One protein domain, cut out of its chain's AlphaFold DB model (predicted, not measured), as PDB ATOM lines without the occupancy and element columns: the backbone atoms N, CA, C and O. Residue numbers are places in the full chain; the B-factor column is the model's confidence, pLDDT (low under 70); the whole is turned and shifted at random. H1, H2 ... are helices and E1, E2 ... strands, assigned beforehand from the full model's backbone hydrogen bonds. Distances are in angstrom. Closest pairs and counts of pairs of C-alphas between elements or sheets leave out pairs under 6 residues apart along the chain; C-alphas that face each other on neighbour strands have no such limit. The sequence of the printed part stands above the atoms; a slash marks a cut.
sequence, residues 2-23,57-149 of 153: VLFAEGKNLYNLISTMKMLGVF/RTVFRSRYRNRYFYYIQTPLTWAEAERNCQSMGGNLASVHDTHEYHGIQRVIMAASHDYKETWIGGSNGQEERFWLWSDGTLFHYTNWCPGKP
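AT A GLANCE: This is residues 2 to 23 and 57 to 149 of the 153 residues of the protein "C-type lectin domain-containing protein" of Mastacembelus armatus (zig-zag eel) (UniProt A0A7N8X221). A small sheet of three strands, E1, E3 and E2, is covered on one face by the long helix H3, while the shorter helix H2 grazes it near the edge strand E1. From this body residues 15 to 23 of H1 stick out as a free arm that makes much of the length, and on the side away from H1 the stretch 122 to 149 winds in loops without a named element. The printed part has 115 residues with three named helices and three named strands, in the order E1, H1, E2, E3, H2, H3; the sheet runs E1, E3, E2 and is antiparallel throughout. The class is mixed, helices and strands, with 53 of the 115 residues in named elements, under half. The whole is compact by its radius of gyration of the C-alphas, 14.8 A, yet elongated in outline, with spans of 53 by 32 by 28 A.

IN THESE COORDINATES: The strand E3 takes residues 67 to 71 and is 13.5 A long from first to last C-alpha. E1, residues 2 to 6, is also 13.5 A long and begins at C-alpha 2, (-2.956, -47.120, 26.936). E2, residues 61 to 64, is 10.2 A long. The longest helix, H3, takes residues 98 to 112 and measures 21.0 A, from C-alpha 98 at (12.319, -49.638, 23.733) to C-alpha 112 at (-7.055, -50.379, 15.743). H2, residues 78 to 87, measures 14.3 A. H1, residues 10 to 23, measures 19.6 A and ends at C-alpha 23, (-22.866, -61.030, 46.754).

HOW THE PARTS SIT: In the sheet E3 is the inner strand, and E1 and E2 are the edge strands. E1 and E3 are antiparallel at 156 degrees between their directions; C-alphas 4 and 69 face each other at 4.8 A, and N 3 and O 70, 2.9 A, and N 68 and O 5, 3.0 A, are within hydrogen-bond range. E2 and E3 form a hairpin, antiparallel at 153 degrees, with N 62 and O 69 at 3.0 A and N 67 and O 64 at 2.9 A. Residues 3 to 4 of E1 also pair, antiparallel, with residues 91 to 92. H3 is on the sheet, at a height over the sheet of 7.1 A, and with it makes two layers, a helix on one face of a sheet. It lies over E3 and E2 and runs along the strands, at 9 degrees to E2 on the local plane. Its closest C-alphas to E2 are those of Gly 103 and Ser 62, 5.8 A apart, and to E3 those of Ile 108 and Tyr 71, 5.9 A apart. H2 is on the sheet but only grazes it, with its residues 81 to 86; the closest C-alphas of H2 and E1 are those of Cys 85 and Leu 3, 5.6 A apart. H1 is not on the sheet, and it is apart from E3, H2 and H3. H2 and H3 are apart too. In H1, H2 and H3 every O i to N i+4 pair is within hydrogen-bond range.

THE WHOLE: The C-alphas farthest apart are those of Phe 23 and Gly 147, at 54.3 A. Without residues 15 to 23, which stand free, the body of 106 residues spans 38 by 28 by 27 A. Residues 24 to 56 are not printed, and C-alphas 23 and 57 are 25.3 A apart across the cut. Of the links that are printed whole, E1 to H1 and E2 to E3 are tight, and E3 to H2 and H2 to H3 are short. Residues 113 to 149 hold no named element, though residues 122 to 123 pair, antiparallel, with residues 132 to 133. The mean pLDDT of the printed part is 82.9; residues 7 to 23, 57 to 59 and 126 to 128 of this predicted model are under 70.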
ATOM      1  N   VAL A   2      -3.585 -45.870  26.475       79.69
ATOM      2  CA  VAL A   2      -2.956 -47.120  26.936       79.69
ATOM      3  C   VAL A   2      -2.951 -47.151  28.457       79.69
ATOM      4  O   VAL A   2      -2.270 -46.351  29.089       79.69
ATOM      5  N   LEU A   3      -3.702 -48.093  29.020       81.69
ATOM      6  CA  LEU A   3      -3.685 -48.423  30.441       81.69
ATOM      7  C   LEU A   3      -2.472 -49.305  30.740       81.69
ATOM      8  O   LEU A   3      -2.213 -50.273  30.020       81.69
ATOM      9  N   PHE A   4      -1.808 -49.022  31.852       79.69
ATOM     10  CA  PHE A   4      -0.830 -49.891  32.486       79.69
ATOM     11  C   PHE A   4      -1.351 -50.402  33.836       79.69
ATOM     12  O   PHE A   4      -1.880 -49.632  34.637       79.69
ATOM     13  N   ALA A   5      -1.157 -51.699  34.095       74.25
ATOM     14  CA  ALA A   5      -1.389 -52.315  35.399       74.25
ATOM     15  C   ALA A   5      -0.237 -53.259  35.795       74.25
ATOM     16  O   ALA A   5       0.252 -54.050  34.975       74.25
ATOM     17  N   GLU A   6       0.170 -53.209  37.065       72.69
ATOM     18  CA  GLU A   6       1.137 -54.137  37.663       72.69
ATOM     19  C   GLU A   6       0.443 -55.364  38.240       72.69
ATOM     20  O   GLU A   6      -0.501 -55.236  39.018       72.69
ATOM     21  N   GLY A   7       0.945 -56.558  37.908       59.53
ATOM     22  CA  GLY A   7       0.772 -57.771  38.722       59.53
ATOM     23  C   GLY A   7      -0.654 -58.257  39.028       59.53
ATOM     24  O   GLY A   7      -0.809 -59.259  39.721       59.53
ATOM     25  N   LYS A   8      -1.709 -57.611  38.527       50.09
ATOM     26  CA  LYS A   8      -3.099 -58.015  38.737       50.09
ATOM     27  C   LYS A   8      -3.773 -58.134  37.383       50.09
ATOM     28  O   LYS A   8      -4.031 -57.151  36.699       50.09
ATOM     29  N   ASN A   9      -4.044 -59.378  36.994       48.69
ATOM     30  CA  ASN A   9      -4.914 -59.700  35.872       48.69
ATOM     31  C   ASN A   9      -6.171 -58.818  35.936       48.69
ATOM     32  O   ASN A   9      -6.861 -58.835  36.953       48.69
ATOM     33  N   LEU A  10      -6.518 -58.119  34.849       53.31
ATOM     34  CA  LEU A  10      -7.787 -57.381  34.735       53.31
ATOM     35  C   LEU A  10      -9.011 -58.278  35.043       53.31
ATOM     36  O   LEU A  10     -10.066 -57.785  35.437       53.31
ATOM     37  N   TYR A  11      -8.853 -59.606  34.934       53.50
ATOM     38  CA  TYR A  11      -9.819 -60.591  35.421       53.50
ATOM     39  C   TYR A  11     -10.185 -60.397  36.892       53.50
ATOM     40  O   TYR A  11     -11.346 -60.580  37.212       53.50
ATOM     41  N   ASN A  12      -9.270 -59.980  37.769       43.28
ATOM     42  CA  ASN A  12      -9.590 -59.723  39.172       43.28
ATOM     43  C   ASN A  12     -10.452 -58.473  39.351       43.28
ATOM     44  O   ASN A  12     -11.271 -58.468  40.254       43.28
ATOM     45  N   LEU A  13     -10.334 -57.462  38.484       45.22
ATOM     46  CA  LEU A  13     -11.163 -56.252  38.535       45.22
ATOM     47  C   LEU A  13     -12.577 -56.502  37.981       45.22
ATOM     48  O   LEU A  13     -13.577 -56.099  38.568       45.22
ATOM     49  N   ILE A  14     -12.673 -57.237  36.868       48.69
ATOM     50  CA  ILE A  14     -13.968 -57.677  36.326       48.69
ATOM     51  C   ILE A  14     -14.608 -58.710  37.270       48.69
ATOM     52  O   ILE A  14     -15.827 -58.729  37.429       48.69
ATOM     53  N   SER A  15     -13.799 -59.549  37.927       44.78
ATOM     54  CA  SER A  15     -14.251 -60.524  38.923       44.78
ATOM     55  C   SER A  15     -14.700 -59.853  40.213       44.78
ATOM     56  O   SER A  15     -15.744 -60.239  40.706       44.78
ATOM     57  N   THR A  16     -14.036 -58.812  40.732       43.78
ATOM     58  CA  THR A  16     -14.510 -58.079  41.923       43.78
ATOM     59  C   THR A  16     -15.807 -57.317  41.660       43.78
ATOM     60  O   THR A  16     -16.706 -57.355  42.498       43.78
ATOM     61  N   MET A  17     -15.967 -56.702  40.482       43.78
ATOM     62  CA  MET A  17     -17.244 -56.089  40.086       43.78
ATOM     63  C   MET A  17     -18.360 -57.130  39.901       43.78
ATOM     64  O   MET A  17     -19.500 -56.884  40.292       43.78
ATOM     65  N   LYS A  18     -18.046 -58.320  39.367       49.62
ATOM     66  CA  LYS A  18     -18.986 -59.454  39.321       49.62
ATOM     67  C   LYS A  18     -19.261 -60.045  40.706       49.62
ATOM     68  O   LYS A  18     -20.397 -60.409  40.966       49.62
ATOM     69  N   MET A  19     -18.277 -60.093  41.601       47.03
ATOM     70  CA  MET A  19     -18.397 -60.592  42.977       47.03
ATOM     71  C   MET A  19     -19.321 -59.719  43.810       47.03
ATOM     72  O   MET A  19     -20.097 -60.259  44.580       47.03
ATOM     73  N   LEU A  20     -19.303 -58.397  43.620       47.00
ATOM     74  CA  LEU A  20     -20.285 -57.502  44.240       47.00
ATOM     75  C   LEU A  20     -21.709 -57.792  43.735       47.00
ATOM     76  O   LEU A  20     -22.639 -57.839  44.536       47.00
ATOM     77  N   GLY A  21     -21.879 -58.070  42.437       48.91
ATOM     78  CA  GLY A  21     -23.166 -58.497  41.872       48.91
ATOM     79  C   GLY A  21     -23.623 -59.881  42.356       48.91
ATOM     80  O   GLY A  21     -24.802 -60.077  42.637       48.91
ATOM     81  N   VAL A  22     -22.693 -60.825  42.514       51.41
ATOM     82  CA  VAL A  22     -22.954 -62.166  43.063       51.41
ATOM     83  C   VAL A  22     -23.230 -62.104  44.563       51.41
ATOM     84  O   VAL A  22     -24.108 -62.817  45.020       51.41
ATOM     85  N   PHE A  23     -22.580 -61.221  45.328       49.16
ATOM     86  CA  PHE A  23     -22.866 -61.030  46.754       49.16
ATOM     87  C   PHE A  23     -24.301 -60.557  46.972       49.16
ATOM     88  O   PHE A  23     -24.993 -61.130  47.804       49.16
ATOM     89  N   ARG A  57     -15.623 -58.233  23.431       54.06
ATOM     90  CA  ARG A  57     -14.722 -57.126  23.101       54.06
ATOM     91  C   ARG A  57     -13.328 -57.698  23.294       54.06
ATOM     92  O   ARG A  57     -12.927 -57.936  24.429       54.06
ATOM     93  N   THR A  58     -12.644 -58.016  22.201       56.94
ATOM     94  CA  THR A  58     -11.284 -58.542  22.252       56.94
ATOM     95  C   THR A  58     -10.416 -57.458  22.871       56.94
ATOM     96  O   THR A  58     -10.064 -56.478  22.224       56.94
ATOM     97  N   VAL A  59     -10.136 -57.587  24.166       67.06
ATOM     98  CA  VAL A  59      -9.218 -56.689  24.856       67.06
ATOM     99  C   VAL A  59      -7.813 -57.127  24.466       67.06
ATOM    100  O   VAL A  59      -7.281 -58.100  25.003       67.06
ATOM    101  N   PHE A  60      -7.219 -56.430  23.501       80.31
ATOM    102  CA  PHE A  60      -5.827 -56.644  23.132       80.31
ATOM    103  C   PHE A  60      -4.924 -56.193  24.283       80.31
ATOM    104  O   PHE A  60      -5.080 -55.092  24.821       80.31
ATOM    105  N   ARG A  61      -3.983 -57.059  24.674       87.12
ATOM    106  CA  ARG A  61      -3.015 -56.780  25.738       87.12
ATOM    107  C   ARG A  61      -1.607 -57.194  25.337       87.12
ATOM    108  O   ARG A  61      -1.429 -58.214  24.676       87.12
ATOM    109  N   SER A  62      -0.612 -56.457  25.812       90.12
ATOM    110  CA  SER A  62       0.798 -56.857  25.774       90.12
ATOM    111  C   SER A  62       1.314 -57.009  27.195       90.12
ATOM    112  O   SER A  62       0.875 -56.303  28.103       90.12
ATOM    113  N   ARG A  63       2.247 -57.941  27.391       90.62
ATOM    114  CA  ARG A  63       2.950 -58.138  28.655       90.62
ATOM    115  C   ARG A  63       4.438 -57.934  28.432       90.62
ATOM    116  O   ARG A  63       5.009 -58.535  27.524       90.62
ATOM    117  N   TYR A  64       5.060 -57.158  29.304       90.25
ATOM    118  CA  TYR A  64       6.509 -57.068  29.398       90.25
ATOM    119  C   TYR A  64       6.907 -57.087  30.870       90.25
ATOM    120  O   TYR A  64       6.371 -56.331  31.677       90.25
ATOM    121  N   ARG A  65       7.802 -58.008  31.246       88.50
ATOM    122  CA  ARG A  65       8.123 -58.303  32.654       88.50
ATOM    123  C   ARG A  65       6.832 -58.532  33.471       88.50
ATOM    124  O   ARG A  65       6.042 -59.409  33.110       88.50
ATOM    125  N   ASN A  66       6.613 -57.764  34.539       87.75
ATOM    126  CA  ASN A  66       5.424 -57.833  35.401       87.75
ATOM    127  C   ASN A  66       4.360 -56.762  35.075       87.75
ATOM    128  O   ASN A  66       3.472 -56.485  35.885       87.75
ATOM    129  N   ARG A  67       4.468 -56.135  33.900       87.75
ATOM    130  CA  ARG A  67       3.623 -55.026  33.459       87.75
ATOM    131  C   ARG A  67       2.703 -55.474  32.333       87.75
ATOM    132  O   ARG A  67       3.142 -56.143  31.390       87.75
ATOM    133  N   TYR A  68       1.435 -55.098  32.432       90.75
ATOM    134  CA  TYR A  68       0.421 -55.358  31.418       90.75
ATOM    135  C   TYR A  68      -0.050 -54.045  30.804       90.75
ATOM    136  O   TYR A  68      -0.360 -53.101  31.527       90.75
ATOM    137  N   PHE A  69      -0.125 -54.012  29.475       92.81
ATOM    138  CA  PHE A  69      -0.542 -52.853  28.694       92.81
ATOM    139  C   PHE A  69      -1.824 -53.174  27.938       92.81
ATOM    140  O   PHE A  69      -1.878 -54.181  27.225       92.81
ATOM    141  N   TYR A  70      -2.824 -52.308  28.061       91.06
ATOM    142  CA  TYR A  70      -4.137 -52.466  27.442       91.06
ATOM    143  C   TYR A  70      -4.467 -51.232  26.614       91.06
ATOM    144  O   TYR A  70      -4.418 -50.112  27.122       91.06
ATOM    145  N   TYR A  71      -4.833 -51.425  25.349       91.25
ATOM    146  CA  TYR A  71      -5.322 -50.328  24.521       91.25
ATOM    147  C   TYR A  71      -6.834 -50.195  24.662       91.25
ATOM    148  O   TYR A  71      -7.580 -51.156  24.481       91.25
ATOM    149  N   ILE A  72      -7.277 -48.980  24.968       87.88
ATOM    150  CA  ILE A  72      -8.686 -48.645  25.132       87.88
ATOM    151  C   ILE A  72      -9.040 -47.594  24.090       87.88
ATOM    152  O   ILE A  72      -8.566 -46.451  24.136       87.88
ATOM    153  N   GLN A  73      -9.877 -48.007  23.140       87.19
ATOM    154  CA  GLN A  73     -10.321 -47.196  22.015       87.19
ATOM    155  C   GLN A  73     -11.517 -46.331  22.422       87.19
ATOM    156  O   GLN A  73     -12.654 -46.539  22.001       87.19
ATOM    157  N   THR A  74     -11.260 -45.368  23.301       84.69
ATOM    158  CA  THR A  74     -12.238 -44.363  23.717       84.69
ATOM    159  C   THR A  74     -11.593 -42.986  23.592       84.69
ATOM    160  O   THR A  74     -10.515 -42.783  24.162       84.69
ATOM    161  N   PRO A  75     -12.188 -42.063  22.815       88.44
ATOM    162  CA  PRO A  75     -11.672 -40.708  22.685       88.44
ATOM    163  C   PRO A  75     -11.916 -39.963  23.999       88.44
ATOM    164  O   PRO A  75     -13.058 -39.801  24.417       88.44
ATOM    165  N   LEU A  76     -10.835 -39.555  24.658       92.00
ATOM    166  CA  LEU A  76     -10.841 -38.862  25.947       92.00
ATOM    167  C   LEU A  76      -9.743 -37.798  25.940       92.00
ATOM    168  O   LEU A  76      -8.730 -37.952  25.248       92.00
ATOM    169  N   THR A  77      -9.904 -36.746  26.739       95.19
ATOM    170  CA  THR A  77      -8.778 -35.869  27.094       95.19
ATOM    171  C   THR A  77      -7.749 -36.642  27.924       95.19
ATOM    172  O   THR A  77      -8.071 -37.671  28.519       95.19
ATOM    173  N   TRP A  78      -6.509 -36.149  28.012       94.62
ATOM    174  CA  TRP A  78      -5.475 -36.797  28.833       94.62
ATOM    175  C   TRP A  78      -5.928 -36.982  30.294       94.62
ATOM    176  O   TRP A  78      -5.820 -38.073  30.847       94.62
ATOM    177  N   ALA A  79      -6.536 -35.950  30.892       95.25
ATOM    178  CA  ALA A  79      -7.006 -35.989  32.279       95.25
ATOM    179  C   ALA A  79      -8.198 -36.943  32.497       95.25
ATOM    180  O   ALA A  79      -8.345 -37.537  33.563       95.25
ATOM    181  N   GLU A  80      -9.085 -37.099  31.513       95.38
ATOM    182  CA  GLU A  80     -10.145 -38.116  31.562       95.38
ATOM    183  C   GLU A  80      -9.589 -39.525  31.375       95.38
ATOM    184  O   GLU A  80     -10.037 -40.452  32.047       95.38
ATOM    185  N   ALA A  81      -8.605 -39.682  30.492       93.88
ATOM    186  CA  ALA A  81      -7.951 -40.950  30.224       93.88
ATOM    187  C   ALA A  81      -7.200 -41.475  31.459       93.88
ATOM    188  O   ALA A  81      -7.352 -42.643  31.816       93.88
ATOM    189  N   GLU A  82      -6.468 -40.604  32.157       95.06
ATOM    190  CA  GLU A  82      -5.803 -40.928  33.424       95.06
ATOM    191  C   GLU A  82      -6.814 -41.335  34.501       95.06
ATOM    192  O   GLU A  82      -6.707 -42.424  35.062       95.06
ATOM    193  N   ARG A  83      -7.872 -40.538  34.719       94.31
ATOM    194  CA  ARG A  83      -8.941 -40.883  35.676       94.31
ATOM    195  C   ARG A  83      -9.614 -42.215  35.353       94.31
ATOM    196  O   ARG A  83      -9.965 -42.966  36.261       94.31
ATOM    197  N   ASN A  84      -9.810 -42.515  34.070       89.25
ATOM    198  CA  ASN A  84     -10.365 -43.796  33.652       89.25
ATOM    199  C   ASN A  84      -9.402 -44.947  33.971       89.25
ATOM    200  O   ASN A  84      -9.829 -45.966  34.501       89.25
ATOM    201  N   CYS A  85      -8.103 -44.776  33.725       88.94
ATOM    202  CA  CYS A  85      -7.105 -45.785  34.072       88.94
ATOM    203  C   CYS A  85      -7.038 -46.048  35.585       88.94
ATOM    204  O   CYS A  85      -7.029 -47.207  36.003       88.94
ATOM    205  N   GLN A  86      -7.104 -44.987  36.390       91.81
ATOM    206  CA  GLN A  86      -7.154 -45.060  37.854       91.81
ATOM    207  C   GLN A  86      -8.399 -45.784  38.363       91.81
ATOM    208  O   GLN A  86      -8.297 -46.621  39.261       91.81
ATOM    209  N   SER A  87      -9.571 -45.553  37.757       88.88
ATOM    210  CA  SER A  87     -10.786 -46.298  38.119       88.88
ATOM    211  C   SER A  87     -10.703 -47.789  37.764       88.88
ATOM    212  O   SER A  87     -11.383 -48.606  38.385       88.88
ATOM    213  N   MET A  88      -9.822 -48.158  36.827       86.12
ATOM    214  CA  MET A  88      -9.477 -49.545  36.506       86.12
ATOM    215  C   MET A  88      -8.321 -50.115  37.349       86.12
ATOM    216  O   MET A  88      -7.852 -51.222  37.086       86.12
ATOM    217  N   GLY A  89      -7.858 -49.391  38.371       86.12
ATOM    218  CA  GLY A  89      -6.790 -49.844  39.265       86.12
ATOM    219  C   GLY A  89      -5.389 -49.806  38.648       86.12
ATOM    220  O   GLY A  89      -4.517 -50.554  39.089       86.12
ATOM    221  N   GLY A  90      -5.180 -48.973  37.627       91.19
ATOM    222  CA  GLY A  90      -3.880 -48.715  37.010       91.19
ATOM    223  C   GLY A  90      -3.675 -47.227  36.730       91.19
ATOM    224  O   GLY A  90      -4.368 -46.392  37.291       91.19
ATOM    225  N   ASN A  91      -2.748 -46.888  35.841       95.19
ATOM    226  CA  ASN A  91      -2.512 -45.511  35.386       95.19
ATOM    227  C   ASN A  91      -2.354 -45.506  33.862       95.19
ATOM    228  O   ASN A  91      -2.257 -46.576  33.244       95.19
ATOM    229  N   LEU A  92      -2.312 -44.335  33.224       96.19
ATOM    230  CA  LEU A  92      -1.809 -44.289  31.853       96.19
ATOM    231  C   LEU A  92      -0.381 -44.845  31.801       96.19
ATOM    232  O   LEU A  92       0.419 -44.673  32.718       96.19
ATOM    233  N   ALA A  93      -0.060 -45.537  30.711       96.50
ATOM    234  CA  ALA A  93       1.202 -46.249  30.598       96.50
ATOM    235  C   ALA A  93       2.415 -45.319  30.654       96.50
ATOM    236  O   ALA A  93       2.520 -44.381  29.866       96.50
ATOM    237  N   SER A  94       3.357 -45.634  31.535       96.62
ATOM    238  CA  SER A  94       4.732 -45.151  31.461       96.62
ATOM    239  C   SER A  94       5.586 -46.076  30.596       96.62
ATOM    240  O   SER A  94       5.298 -47.270  30.455       96.62
ATOM    241  N   VAL A  95       6.638 -45.515  30.005       96.75
ATOM    242  CA  VAL A  95       7.573 -46.240  29.141       96.75
ATOM    243  C   VAL A  95       8.977 -46.101  29.711       96.75
ATOM    244  O   VAL A  95       9.426 -44.989  29.982       96.75
ATOM    245  N   HIS A  96       9.670 -47.224  29.882       95.81
ATOM    246  CA  HIS A  96      10.995 -47.283  30.505       95.81
ATOM    247  C   HIS A  96      12.085 -47.836  29.598       95.81
ATOM    248  O   HIS A  96      13.265 -47.687  29.911       95.81
ATOM    249  N   ASP A  97      11.712 -48.478  28.496       96.19
ATOM    250  CA  ASP A  97      12.646 -48.954  27.490       96.19
ATOM    251  C   ASP A  97      11.962 -49.139  26.124       96.19
ATOM    252  O   ASP A  97      10.739 -49.054  25.968       96.19
ATOM    253  N   THR A  98      12.778 -49.416  25.109       96.56
ATOM    254  CA  THR A  98      12.319 -49.638  23.733       96.56
ATOM    255  C   THR A  98      11.433 -50.885  23.591       96.56
ATOM    256  O   THR A  98      10.595 -50.947  22.689       96.56
ATOM    257  N   HIS A  99      11.572 -51.893  24.460       95.81
ATOM    258  CA  HIS A  99      10.741 -53.097  24.401       95.81
ATOM    259  C   HIS A  99       9.311 -52.813  24.861       95.81
ATOM    260  O   HIS A  99       8.368 -53.302  24.230       95.81
ATOM    261  N   GLU A 100       9.143 -52.000  25.903       95.56
ATOM    262  CA  GLU A 100       7.837 -51.500  26.337       95.56
ATOM    263  C   GLU A 100       7.190 -50.636  25.263       95.56
ATOM    264  O   GLU A 100       6.039 -50.887  24.904       95.56
ATOM    265  N   TYR A 101       7.943 -49.695  24.678       95.75
ATOM    266  CA  TYR A 101       7.461 -48.867  23.571       95.75
ATOM    267  C   TYR A 101       6.904 -49.728  22.427       95.75
ATOM    268  O   TYR A 101       5.747 -49.575  22.029       95.75
ATOM    269  N   HIS A 102       7.675 -50.707  21.946       95.25
ATOM    270  CA  HIS A 102       7.210 -51.618  20.898       95.25
ATOM    271  C   HIS A 102       6.045 -52.507  21.351       95.25
ATOM    272  O   HIS A 102       5.174 -52.839  20.547       95.25
ATOM    273  N   GLY A 103       6.011 -52.905  22.623       93.94
ATOM    274  CA  GLY A 103       4.883 -53.622  23.210       93.94
ATOM    275  C   GLY A 103       3.588 -52.828  23.105       93.94
ATOM    276  O   GLY A 103       2.582 -53.373  22.662       93.94
ATOM    277  N   ILE A 104       3.634 -51.542  23.442       94.69
ATOM    278  CA  ILE A 104       2.500 -50.625  23.337       94.69
ATOM    279  C   ILE A 104       2.073 -50.452  21.874       94.69
ATOM    280  O   ILE A 104       0.897 -50.644  21.562       94.69
ATOM    281  N   GLN A 105       3.018 -50.180  20.966       95.06
ATOM    282  CA  GLN A 105       2.738 -50.030  19.529       95.06
ATOM    283  C   GLN A 105       2.037 -51.265  18.942       95.06
ATOM    284  O   GLN A 105       1.076 -51.133  18.186       95.06
ATOM    285  N   ARG A 106       2.455 -52.477  19.338       94.06
ATOM    286  CA  ARG A 106       1.810 -53.725  18.899       94.06
ATOM    287  C   ARG A 106       0.362 -53.844  19.364       94.06
ATOM    288  O   ARG A 106      -0.462 -54.327  18.596       94.06
ATOM    289  N   VAL A 107       0.041 -53.432  20.592       92.12
ATOM    290  CA  VAL A 107      -1.344 -53.500  21.097       92.12
ATOM    291  C   VAL A 107      -2.236 -52.505  20.370       92.12
ATOM    292  O   VAL A 107      -3.359 -52.858  20.022       92.12
ATOM    293  N   ILE A 108      -1.730 -51.297  20.105       92.19
ATOM    294  CA  ILE A 108      -2.444 -50.287  19.316       92.19
ATOM    295  C   ILE A 108      -2.715 -50.846  17.915       92.19
ATOM    296  O   ILE A 108      -3.870 -50.979  17.528       92.19
ATOM    297  N   MET A 109      -1.676 -51.292  17.203       93.31
ATOM    298  CA  MET A 109      -1.810 -51.862  15.858       93.31
ATOM    299  C   MET A 109      -2.777 -53.052  15.815       93.31
ATOM    300  O   MET A 109      -3.646 -53.106  14.950       93.31
ATOM    301  N   ALA A 110      -2.673 -53.993  16.756       90.44
ATOM    302  CA  ALA A 110      -3.545 -55.166  16.788       90.44
ATOM    303  C   ALA A 110      -5.023 -54.804  17.005       90.44
ATOM    304  O   ALA A 110      -5.897 -55.472  16.460       90.44
ATOM    305  N   ALA A 111      -5.296 -53.758  17.790       88.56
ATOM    306  CA  ALA A 111      -6.649 -53.358  18.152       88.56
ATOM    307  C   ALA A 111      -7.296 -52.381  17.167       88.56
ATOM    308  O   ALA A 111      -8.487 -52.499  16.893       88.56
ATOM    309  N   SER A 112      -6.540 -51.403  16.660       88.62
ATOM    310  CA  SER A 112      -7.055 -50.379  15.743       88.62
ATOM    311  C   SER A 112      -6.714 -50.613  14.276       88.62
ATOM    312  O   SER A 112      -7.160 -49.824  13.447       88.62
ATOM    313  N   HIS A 113      -5.938 -51.655  13.952       90.75
ATOM    314  CA  HIS A 113      -5.402 -51.914  12.607       90.75
ATOM    315  C   HIS A 113      -4.605 -50.732  12.024       90.75
ATOM    316  O   HIS A 113      -4.518 -50.565  10.811       90.75
ATOM    317  N   ASP A 114      -4.058 -49.888  12.902       92.50
ATOM    318  CA  ASP A 114      -3.367 -48.641  12.577       92.50
ATOM    319  C   ASP A 114      -2.559 -48.159  13.797       92.50
ATOM    320  O   ASP A 114      -2.874 -48.542  14.929       92.50
ATOM    321  N   TYR A 115      -1.566 -47.289  13.597       88.69
ATOM    322  CA  TYR A 115      -0.794 -46.634  14.661       88.69
ATOM    323  C   TYR A 115      -1.472 -45.332  15.106       88.69
ATOM    324  O   TYR A 115      -0.995 -44.229  14.844       88.69
ATOM    325  N   LYS A 116      -2.625 -45.457  15.773       90.12
ATOM    326  CA  LYS A 116      -3.402 -44.298  16.233       90.12
ATOM    327  C   LYS A 116      -2.649 -43.468  17.273       90.12
ATOM    328  O   LYS A 116      -2.066 -44.014  18.214       90.12
ATOM    329  N   GLU A 117      -2.760 -42.145  17.159       91.12
ATOM    330  CA  GLU A 117      -2.358 -41.219  18.221       91.12
ATOM    331  C   GLU A 117      -3.071 -41.585  19.522       91.12
ATOM    332  O   GLU A 117      -4.296 -41.721  19.575       91.12
ATOM    333  N   THR A 118      -2.286 -41.820  20.572       92.69
ATOM    334  CA  THR A 118      -2.785 -42.464  21.781       92.69
ATOM    335  C   THR A 118      -2.116 -41.897  23.022       92.69
ATOM    336  O   THR A 118      -0.892 -41.877  23.117       92.69
ATOM    337  N   TRP A 119      -2.926 -41.504  24.010       95.69
ATOM    338  CA  TRP A 119      -2.425 -41.045  25.305       95.69
ATOM    339  C   TRP A 119      -1.643 -42.121  26.064       95.69
ATOM    340  O   TRP A 119      -2.100 -43.266  26.182       95.69
ATOM    341  N   ILE A 120      -0.515 -41.684  26.627       96.19
ATOM    342  CA  ILE A 120       0.329 -42.357  27.621       96.19
ATOM    343  C   ILE A 120       0.515 -41.418  28.828       96.19
ATOM    344  O   ILE A 120       0.105 -40.258  28.776       96.19
ATOM    345  N   GLY A 121       1.119 -41.899  29.915       96.12
ATOM    346  CA  GLY A 121       1.097 -41.216  31.218       96.12
ATOM    347  C   GLY A 121       2.045 -40.031  31.360       96.12
ATOM    348  O   GLY A 121       2.156 -39.472  32.445       96.12
ATOM    349  N   GLY A 122       2.762 -39.663  30.300       94.50
ATOM    350  CA  GLY A 122       3.718 -38.566  30.339       94.50
ATOM    351  C   GLY A 122       2.971 -37.245  30.443       94.50
ATOM    352  O   GLY A 122       2.091 -36.978  29.626       94.50
ATOM    353  N   SER A 123       3.328 -36.421  31.421       91.62
ATOM    354  CA  SER A 123       2.790 -35.072  31.585       91.62
ATOM    355  C   SER A 123       3.841 -34.155  32.192       91.62
ATOM    356  O   SER A 123       4.623 -34.576  33.041       91.62
ATOM    357  N   ASN A 124       3.854 -32.895  31.764       86.19
ATOM    358  CA  ASN A 124       4.631 -31.831  32.396       86.19
ATOM    359  C   ASN A 124       3.803 -30.978  33.377       86.19
ATOM    360  O   ASN A 124       4.311 -30.012  33.936       86.19
ATOM    361  N   GLY A 125       2.544 -31.359  33.640       73.00
ATOM    362  CA  GLY A 125       1.732 -30.814  34.731       73.00
ATOM    363  C   GLY A 125       1.733 -29.280  34.838       73.00
ATOM    364  O   GLY A 125       1.421 -28.589  33.874       73.00
ATOM    365  N   GLN A 126       2.035 -28.779  36.048       59.09
ATOM    366  CA  GLN A 126       2.084 -27.352  36.423       59.09
ATOM    367  C   GLN A 126       3.463 -26.699  36.218       59.09
ATOM    368  O   GLN A 126       3.579 -25.478  36.298       59.09
ATOM    369  N   GLU A 127       4.506 -27.491  35.966       62.03
ATOM    370  CA  GLU A 127       5.871 -27.009  35.766       62.03
ATOM    371  C   GLU A 127       6.318 -27.382  34.356       62.03
ATOM    372  O   GLU A 127       6.877 -28.451  34.117       62.03
ATOM    373  N   GLU A 128       6.101 -26.464  33.411       69.50
ATOM    374  CA  GLU A 128       6.276 -26.657  31.962       69.50
ATOM    375  C   GLU A 128       7.649 -27.212  31.526       69.50
ATOM    376  O   GLU A 128       7.821 -27.620  30.375       69.50
ATOM    377  N   ARG A 129       8.634 -27.246  32.431       77.50
ATOM    378  CA  ARG A 129      10.010 -27.674  32.175       77.50
ATOM    379  C   ARG A 129      10.301 -29.147  32.459       77.50
ATOM    380  O   ARG A 129      11.291 -29.642  31.923       77.50
ATOM    381  N   PHE A 130       9.492 -29.856  33.248       84.94
ATOM    382  CA  PHE A 130       9.824 -31.222  33.668       84.94
ATOM    383  C   PHE A 130       8.713 -32.207  33.335       84.94
ATOM    384  O   PHE A 130       7.577 -32.046  33.761       84.94
ATOM    385  N   TRP A 131       9.061 -33.251  32.584       90.56
ATOM    386  CA  TRP A 131       8.153 -34.357  32.299       90.56
ATOM    387  C   TRP A 131       8.228 -35.415  33.395       90.56
ATOM    388  O   TRP A 131       9.312 -35.795  33.835       90.56
ATOM    389  N   LEU A 132       7.061 -35.906  33.797       92.88
ATOM    390  CA  LEU A 132       6.872 -36.958  34.784       92.88
ATOM    391  C   LEU A 132       5.908 -38.009  34.228       92.88
ATOM    392  O   LEU A 132       5.065 -37.711  33.378       92.88
ATOM    393  N   TRP A 133       6.015 -39.241  34.720       95.31
ATOM    394  CA  TRP A 133       4.987 -40.254  34.499       95.31
ATOM    395  C   TRP A 133       3.914 -40.153  35.586       95.31
ATOM    396  O   TRP A 133       4.237 -40.035  36.768       95.31
ATOM    397  N   SER A 134       2.635 -40.220  35.201       94.50
ATOM    398  CA  SER A 134       1.498 -40.148  36.132       94.50
ATOM    399  C   SER A 134       1.462 -41.284  37.158       94.50
ATOM    400  O   SER A 134       0.899 -41.113  38.236       94.50
ATOM    401  N   ASP A 135       2.113 -42.411  36.868       93.12
ATOM    402  CA  ASP A 135       2.252 -43.544  37.787       93.12
ATOM    403  C   ASP A 135       3.363 -43.365  38.843       93.12
ATOM    404  O   ASP A 135       3.579 -44.260  39.658       93.12
ATOM    405  N   GLY A 136       4.068 -42.227  38.834       92.44
ATOM    406  CA  GLY A 136       5.123 -41.888  39.794       92.44
ATOM    407  C   GLY A 136       6.483 -42.535  39.513       92.44
ATOM    408  O   GLY A 136       7.416 -42.363  40.296       92.44
ATOM    409  N   THR A 137       6.621 -43.273  38.412       93.62
ATOM    410  CA  THR A 137       7.895 -43.884  38.013       93.62
ATOM    411  C   THR A 137       8.873 -42.861  37.422       93.62
ATOM    412  O   THR A 137       8.507 -41.753  37.020       93.62
ATOM    413  N   LEU A 138      10.157 -43.231  37.355       93.00
ATOM    414  CA  LEU A 138      11.207 -42.355  36.831       93.00
ATOM    415  C   LEU A 138      11.010 -42.048  35.338       93.00
ATOM    416  O   LEU A 138      10.835 -42.944  34.508       93.00
ATOM    417  N   PHE A 139      11.116 -40.766  34.987       93.12
ATOM    418  CA  PHE A 139      11.064 -40.288  33.607       93.12
ATOM    419  C   PHE A 139      12.462 -40.305  32.965       93.12
ATOM    420  O   PHE A 139      13.100 -39.269  32.793       93.12
ATOM    421  N   HIS A 140      12.989 -41.497  32.656       93.50
ATOM    422  CA  HIS A 140      14.342 -41.658  32.084       93.50
ATOM    423  C   HIS A 140      14.367 -42.049  30.604       93.50
ATOM    424  O   HIS A 140      15.394 -41.899  29.945       93.50
ATOM    425  N   TYR A 141      13.261 -42.570  30.072       94.62
ATOM    426  CA  TYR A 141      13.151 -42.952  28.669       94.62
ATOM    427  C   TYR A 141      12.371 -41.893  27.898       94.62
ATOM    428  O   TYR A 141      11.290 -41.476  28.309       94.62
ATOM    429  N   THR A 142      12.908 -41.493  26.749       93.06
ATOM    430  CA  THR A 142      12.235 -40.579  25.831       93.06
ATOM    431  C   THR A 142      12.329 -41.098  24.403       93.06
ATOM    432  O   THR A 142      13.316 -41.716  24.011       93.06
ATOM    433  N   ASN A 143      11.274 -40.860  23.630       93.31
ATOM    434  CA  ASN A 143      11.223 -41.148  22.199       93.31
ATOM    435  C   ASN A 143      10.378 -40.070  21.513       93.31
ATOM    436  O   ASN A 143       9.286 -40.320  21.003       93.31
ATOM    437  N   TRP A 144      10.835 -38.828  21.647       91.81
ATOM    438  CA  TRP A 144      10.127 -37.655  21.157       91.81
ATOM    439  C   TRP A 144      10.186 -37.558  19.633       91.81
ATOM    440  O   TRP A 144      11.200 -37.883  19.015       91.81
ATOM    441  N   CYS A 145       9.122 -37.032  19.026       89.06
ATOM    442  CA  CYS A 145       9.183 -36.596  17.634       89.06
ATOM    443  C   CYS A 145      10.249 -35.496  17.462       89.06
ATOM    444  O   CYS A 145      10.500 -34.736  18.406       89.06
ATOM    445  N   PRO A 146      10.843 -35.349  16.265       90.50
ATOM    446  CA  PRO A 146      11.782 -34.266  15.989       90.50
ATOM    447  C   PRO A 146      11.228 -32.896  16.416       90.50
ATOM    448  O   PRO A 146      10.084 -32.558  16.114       90.50
ATOM    449  N   GLY A 147      12.035 -32.119  17.142       84.62
ATOM    450  CA  GLY A 147      11.637 -30.805  17.663       84.62
ATOM    451  C   GLY A 147      10.759 -30.834  18.922       84.62
ATOM    452  O   GLY A 147      10.196 -29.802  19.286       84.62
ATOM    453  N   LYS A 148      10.614 -31.990  19.587       86.12
ATOM    454  CA  LYS A 148       9.929 -32.134  20.880       86.12
ATOM    455  C   LYS A 148      10.893 -32.622  21.980       86.12
ATOM    456  O   LYS A 148      11.859 -33.317  21.670       86.12
ATOM    457  N   PRO A 149      10.608 -32.308  23.257       81.38
ATOM    458  CA  PRO A 149       9.577 -31.376  23.717       81.38
ATOM    459  C   PRO A 149       9.986 -29.925  23.410       81.38
ATOM    460  O   PRO A 149      11.167 -29.612  23.297       81.38
TER     461      PRO A 149